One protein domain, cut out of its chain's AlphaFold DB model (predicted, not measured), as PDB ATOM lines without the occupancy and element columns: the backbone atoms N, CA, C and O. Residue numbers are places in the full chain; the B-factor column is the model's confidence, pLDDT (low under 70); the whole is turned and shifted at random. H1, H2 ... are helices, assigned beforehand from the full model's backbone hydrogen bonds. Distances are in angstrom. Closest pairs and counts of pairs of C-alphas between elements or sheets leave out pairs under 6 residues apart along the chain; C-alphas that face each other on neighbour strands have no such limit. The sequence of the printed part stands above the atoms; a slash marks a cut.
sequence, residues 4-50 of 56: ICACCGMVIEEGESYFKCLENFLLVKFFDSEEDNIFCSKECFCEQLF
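Overview. This is residues 4 to 50 of the 56 residues of an uncharacterized protein of Clostridium amylolyticum (UniProt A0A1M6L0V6). The model has little regular structure: the short helix H2 covers one side of a body of loops, and the shorter H1 lies toward one end of the longest axis, where residues 28 to 34 stick out. Within the loops, residues 19 to 20 pair antiparallel with residues 38 to 39. The printed part has 47 residues, with two named helices, H1 then H2, and no named strand; it is all helix by class, though the helices hold only 14 residues. It is compact, with a radius of gyration of the C-alphas of 10.8 A and spans of 30 by 22 by 16 A.

Along the chain. H2, residues 42 to 49, is 10.7 A long and begins at C-alpha 42 (192.629, 167.204, 231.157). H1, residues 25 to 30, ends at C-alpha 30 (205.867, 179.764, 215.226).

Arrangement. H2 and H1 are apart. In both, every O i to N i+4 pair is within hydrogen-bond range.

Size, cuts and confidence. The C-alphas farthest apart, those of Gly 15 and Phe 30, are 31.5 A apart. The link from H1 to H2 is long, 11 residues. The printed part has no cut. Residues 23 to 36 have pLDDT under 70.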
ATOM      1  N   ILE A   4     199.575 179.696 235.377       91.19
ATOM      2  CA  ILE A   4     198.230 180.030 234.907       91.19
ATOM      3  C   ILE A   4     197.817 178.990 233.872       91.19
ATOM      4  O   ILE A   4     198.596 178.651 232.983       91.19
ATOM      5  N   CYS A   5     196.600 178.464 233.990       91.00
ATOM      6  CA  CYS A   5     196.070 177.541 233.000       91.00
ATOM      7  C   CYS A   5     195.884 178.244 231.647       91.00
ATOM      8  O   CYS A   5     195.139 179.216 231.546       91.00
ATOM      9  N   ALA A   6     196.476 177.683 230.593       88.38
ATOM     10  CA  ALA A   6     196.424 178.220 229.233       88.38
ATOM     11  C   ALA A   6     195.028 178.168 228.574       88.38
ATOM     12  O   ALA A   6     194.817 178.811 227.551       88.38
ATOM     13  N   CYS A   7     194.085 177.405 229.137       91.31
ATOM     14  CA  CYS A   7     192.708 177.309 228.643       91.31
ATOM     15  C   CYS A   7     191.762 178.260 229.388       91.31
ATOM     16  O   CYS A   7     191.076 179.066 228.770       91.31
ATOM     17  N   CYS A   8     191.707 178.171 230.723       92.75
ATOM     18  CA  CYS A   8     190.700 178.873 231.528       92.75
ATOM     19  C   CYS A   8     191.233 180.095 232.294       92.75
ATOM     20  O   CYS A   8     190.446 180.814 232.903       92.75
ATOM     21  N   GLY A   9     192.551 180.332 232.301       91.50
ATOM     22  CA  GLY A   9     193.169 181.476 232.981       91.50
ATOM     23  C   GLY A   9     193.202 181.388 234.512       91.50
ATOM     24  O   GLY A   9     193.615 182.343 235.164       91.50
ATOM     25  N   MET A  10     192.777 180.267 235.103       93.94
ATOM     26  CA  MET A  10     192.863 180.054 236.549       93.94
ATOM     27  C   MET A  10     194.320 179.906 236.998       93.94
ATOM     28  O   MET A  10     195.125 179.270 236.311       93.94
ATOM     29  N   VAL A  11     194.634 180.458 238.169       95.00
ATOM     30  CA  VAL A  11     195.916 180.234 238.844       95.00
ATOM     31  C   VAL A  11     195.953 178.792 239.359       95.00
ATOM     32  O   VAL A  11     194.974 178.303 239.914       95.00
ATOM     33  N   ILE A  12     197.075 178.117 239.129       93.31
ATOM     34  CA  ILE A  12     197.386 176.785 239.649       93.31
ATOM     35  C   ILE A  12     198.235 176.992 240.900       93.31
ATOM     36  O   ILE A  12     199.350 177.523 240.817       93.31
ATOM     37  N   GLU A  13     197.696 176.591 242.045       94.25
ATOM     38  CA  GLU A  13     198.286 176.869 243.351       94.25
ATOM     39  C   GLU A  13     199.550 176.031 243.601       94.25
ATOM     40  O   GLU A  13     199.811 174.993 242.979       94.25
ATOM     41  N   GLU A  14     200.376 176.481 244.546       91.44
ATOM     42  CA  GLU A  14     201.582 175.749 244.922       91.44
ATOM     43  C   GLU A  14     201.225 174.385 245.543       91.44
ATOM     44  O   GLU A  14     200.485 174.291 246.519       91.44
ATOM     45  N   GLY A  15     201.777 173.310 244.973       90.75
ATOM     46  CA  GLY A  15     201.512 171.933 245.400       90.75
ATOM     47  C   GLY A  15     200.418 171.214 244.605       90.75
ATOM     48  O   GLY A  15     200.294 169.995 244.739       90.75
ATOM     49  N   GLU A  16     199.679 171.911 243.738       93.94
ATOM     50  CA  GLU A  16     198.734 171.270 242.822       93.94
ATOM     51  C   GLU A  16     199.448 170.583 241.652       93.94
ATOM     52  O   GLU A  16     200.483 171.031 241.144       93.94
ATOM     53  N   SER A  17     198.883 169.459 241.210       94.25
ATOM     54  CA  SER A  17     199.301 168.818 239.971       94.25
ATOM     55  C   SER A  17     198.688 169.538 238.771       94.25
ATOM     56  O   SER A  17     197.580 170.061 238.826       94.25
ATOM     57  N   TYR A  18     199.422 169.553 237.664       93.75
ATOM     58  CA  TYR A  18     198.986 170.159 236.412       93.75
ATOM     59  C   TYR A  18     199.507 169.352 235.229       93.75
ATOM     60  O   TYR A  18     200.433 168.545 235.349       93.75
ATOM     61  N   PHE A  19     198.910 169.587 234.068       91.38
ATOM     62  CA  PHE A  19     199.291 168.964 232.808       91.38
ATOM     63  C   PHE A  19     200.124 169.951 231.999       91.38
ATOM     64  O   PHE A  19     199.796 171.130 231.958       91.38
ATOM     65  N   LYS A  20     201.197 169.491 231.352       87.31
ATOM     66  CA  LYS A  20     202.008 170.309 230.442       87.31
ATOM     67  C   LYS A  20     201.949 169.702 229.049       87.31
ATOM     68  O   LYS A  20     202.193 168.504 228.898       87.31
ATOM     69  N   CYS A  21     201.646 170.516 228.042       83.56
ATOM     70  CA  CYS A  21     201.778 170.086 226.656       83.56
ATOM     71  C   CYS A  21     203.270 169.976 226.315       83.56
ATOM     72  O   CYS A  21     203.977 170.980 226.297       83.56
ATOM     73  N   LEU A  22     203.758 168.752 226.100       74.75
ATOM     74  CA  LEU A  22     205.175 168.499 225.809       74.75
ATOM     75  C   LEU A  22     205.537 168.802 224.350       74.75
ATOM     76  O   LEU A  22     206.688 169.107 224.056       74.75
ATOM     77  N   GLU A  23     204.555 168.737 223.450       68.31
ATOM     78  CA  GLU A  23     204.750 168.846 222.005       68.31
ATOM     79  C   GLU A  23     203.695 169.765 221.388       68.31
ATOM     80  O   GLU A  23     202.829 169.343 220.626       68.31
ATOM     81  N   ASN A  24     203.757 171.059 221.702       68.06
ATOM     82  CA  ASN A  24     203.009 172.034 220.921       68.06
ATOM     83  C   ASN A  24     203.853 172.426 219.698       68.06
ATOM     84  O   ASN A  24     204.621 173.386 219.744       68.06
ATOM     85  N   PHE A  25     203.727 171.647 218.615       68.62
ATOM     86  CA  PHE A  25     204.417 171.900 217.343       68.62
ATOM     87  C   PHE A  25     204.268 173.356 216.896       68.62
ATOM     88  O   PHE A  25     205.237 173.927 216.412       68.62
ATOM     89  N   LEU A  26     203.091 173.965 217.095       68.44
ATOM     90  CA  LEU A  26     202.838 175.350 216.707       68.44
ATOM     91  C   LEU A  26     203.624 176.346 217.560       68.44
ATOM     92  O   LEU A  26     204.209 177.264 216.995       68.44
ATOM     93  N   LEU A  27     203.697 176.148 218.881       65.31
ATOM     94  CA  LEU A  27     204.570 176.956 219.741       65.31
ATOM     95  C   LEU A  27     206.026 176.823 219.291       65.31
ATOM     96  O   LEU A  27     206.627 177.811 218.902       65.31
ATOM     97  N   VAL A  28     206.556 175.600 219.207       65.62
ATOM     98  CA  VAL A  28     207.966 175.366 218.835       65.62
ATOM     99  C   VAL A  28     208.310 175.915 217.441       65.62
ATOM    100  O   VAL A  28     209.438 176.343 217.206       65.62
ATOM    101  N   LYS A  29     207.367 175.890 216.491       64.62
ATOM    102  CA  LYS A  29     207.592 176.362 215.116       64.62
ATOM    103  C   LYS A  29     207.371 177.852 214.907       64.62
ATOM    104  O   LYS A  29     208.025 178.407 214.027       64.62
ATOM    105  N   PHE A  30     206.400 178.449 215.592       63.06
ATOM    106  CA  PHE A  30     205.867 179.764 215.226       63.06
ATOM    107  C   PHE A  30     205.916 180.790 216.356       63.06
ATOM    108  O   PHE A  30     205.846 181.982 216.065       63.06
ATOM    109  N   PHE A  31     206.070 180.366 217.611       63.84
ATOM    110  CA  PHE A  31     206.104 181.263 218.759       63.84
ATOM    111  C   PHE A  31     207.376 181.008 219.568       63.84
ATOM    112  O   PHE A  31     207.489 180.032 220.301       63.84
ATOM    113  N   ASP A  32     208.345 181.914 219.444       60.69
ATOM    114  CA  ASP A  32     209.627 181.885 220.166       60.69
ATOM    115  C   ASP A  32     209.434 182.325 221.638       60.69
ATOM    116  O   ASP A  32     210.099 183.226 222.147       60.69
ATOM    117  N   SER A  33     208.421 181.764 222.303       60.34
ATOM    118  CA  SER A  33     208.005 182.112 223.658       60.34
ATOM    119  C   SER A  33     208.089 180.897 224.574       60.34
ATOM    120  O   SER A  33     207.482 179.863 224.295       60.34
ATOM    121  N   GLU A  34     208.752 181.061 225.718       58.19
ATOM    122  CA  GLU A  34     208.778 180.094 226.824       58.19
ATOM    123  C   GLU A  34     207.462 180.074 227.631       58.19
ATOM    124  O   GLU A  34     207.467 179.741 228.816       58.19
ATOM    125  N   GLU A  35     206.325 180.461 227.041       64.38
ATOM    126  CA  GLU A  35     205.054 180.393 227.758       64.38
ATOM    127  C   GLU A  35     204.724 178.932 228.081       64.38
ATOM    128  O   GLU A  35     204.563 178.073 227.206       64.38
ATOM    129  N   ASP A  36     204.672 178.646 229.381       67.06
ATOM    130  CA  ASP A  36     204.388 177.329 229.920       67.06
ATOM    131  C   ASP A  36     202.944 176.961 229.563       67.06
ATOM    132  O   ASP A  36     201.990 177.387 230.206       67.06
ATOM    133  N   ASN A  37     202.782 176.159 228.510       79.00
ATOM    134  CA  ASN A  37     201.484 175.675 228.054       79.00
ATOM    135  C   ASN A  37     200.984 174.577 229.011       79.00
ATOM    136  O   ASN A  37     201.124 173.370 228.762       79.00
ATOM    137  N   ILE A  38     200.516 175.028 230.175       89.19
ATOM    138  CA  ILE A  38     200.098 174.208 231.306       89.19
ATOM    139  C   ILE A  38     198.592 174.315 231.542       89.19
ATOM    140  O   ILE A  38     197.959 175.331 231.268       89.19
ATOM    141  N   PHE A  39     198.006 173.245 232.067       92.69
ATOM    142  CA  PHE A  39     196.566 173.086 232.202       92.69
ATOM    143  C   PHE A  39     196.229 172.535 233.582       92.69
ATOM    144  O   PHE A  39     196.850 171.574 234.039       92.69
ATOM    145  N   CYS A  40     195.229 173.125 234.238       94.94
ATOM    146  CA  CYS A  40     194.760 172.669 235.546       94.94
ATOM    147  C   CYS A  40     194.034 171.315 235.472       94.94
ATOM    148  O   CYS A  40     193.928 170.614 236.472       94.94
ATOM    149  N   SER A  41     193.538 170.924 234.295       94.56
ATOM    150  CA  SER A  41     192.852 169.649 234.102       94.56
ATOM    151  C   SER A  41     193.021 169.102 232.682       94.56
ATOM    152  O   SER A  41     193.483 169.800 231.774       94.56
ATOM    153  N   LYS A  42     192.641 167.832 232.487       92.56
ATOM    154  CA  LYS A  42     192.629 167.204 231.157       92.56
ATOM    155  C   LYS A  42     191.570 167.821 230.253       92.56
ATOM    156  O   LYS A  42     191.804 167.944 229.061       92.56
ATOM    157  N   GLU A  43     190.431 168.210 230.813       93.69
ATOM    158  CA  GLU A  43     189.341 168.862 230.091       93.69
ATOM    159  C   GLU A  43     189.834 170.166 229.461       93.69
ATOM    160  O   GLU A  43     189.702 170.336 228.255       93.69
ATOM    161  N   CYS A  44     190.528 171.006 230.239       92.38
ATOM    162  CA  CYS A  44     191.151 172.232 229.738       92.38
ATOM    163  C   CYS A  44     192.207 171.974 228.652       92.38
ATOM    164  O   CYS A  44     192.328 172.748 227.707       92.38
ATOM    165  N   PHE A  45     192.991 170.898 228.771       89.88
ATOM    166  CA  PHE A  45     193.942 170.523 227.721       89.88
ATOM    167  C   PHE A  45     193.222 170.150 226.423       89.88
ATOM    168  O   PHE A  45     193.606 170.610 225.350       89.88
ATOM    169  N   CYS A  46     192.182 169.320 226.527       87.75
ATOM    170  CA  CYS A  46     191.410 168.881 225.378       87.75
ATOM    171  C   CYS A  46     190.719 170.076 224.710       87.75
ATOM    172  O   CYS A  46     190.953 170.281 223.526       87.75
ATOM    173  N   GLU A  47     189.958 170.892 225.454       86.12
ATOM    174  CA  GLU A  47     189.226 172.066 224.937       86.12
ATOM    175  C   GLU A  47     190.101 172.997 224.087       86.12
ATOM    176  O   GLU A  47     189.677 173.425 223.016       86.12
ATOM    177  N   GLN A  48     191.334 173.255 224.524       82.44
ATOM    178  CA  GLN A  48     192.241 174.184 223.849       82.44
ATOM    179  C   GLN A  48     192.911 173.606 222.591       82.44
ATOM    180  O   GLN A  48     193.367 174.363 221.735       82.44
ATOM    181  N   LEU A  49     193.029 172.279 222.479       79.25
ATOM    182  CA  LEU A  49     193.791 171.604 221.418       79.25
ATOM    183  C   LEU A  49     192.916 170.762 220.477       79.25
ATOM    184  O   LEU A  49     193.443 169.949 219.714       79.25
ATOM    185  N   PHE A  50     191.594 170.948 220.503       77.12
ATOM    186  CA  PHE A  50     190.711 170.326 219.520       77.12
ATOM    187  C   PHE A  50     190.911 170.917 218.125       77.12
ATOM    188  O   PHE A  50     191.211 172.094 217.937       77.12
TER     189      PHE A  50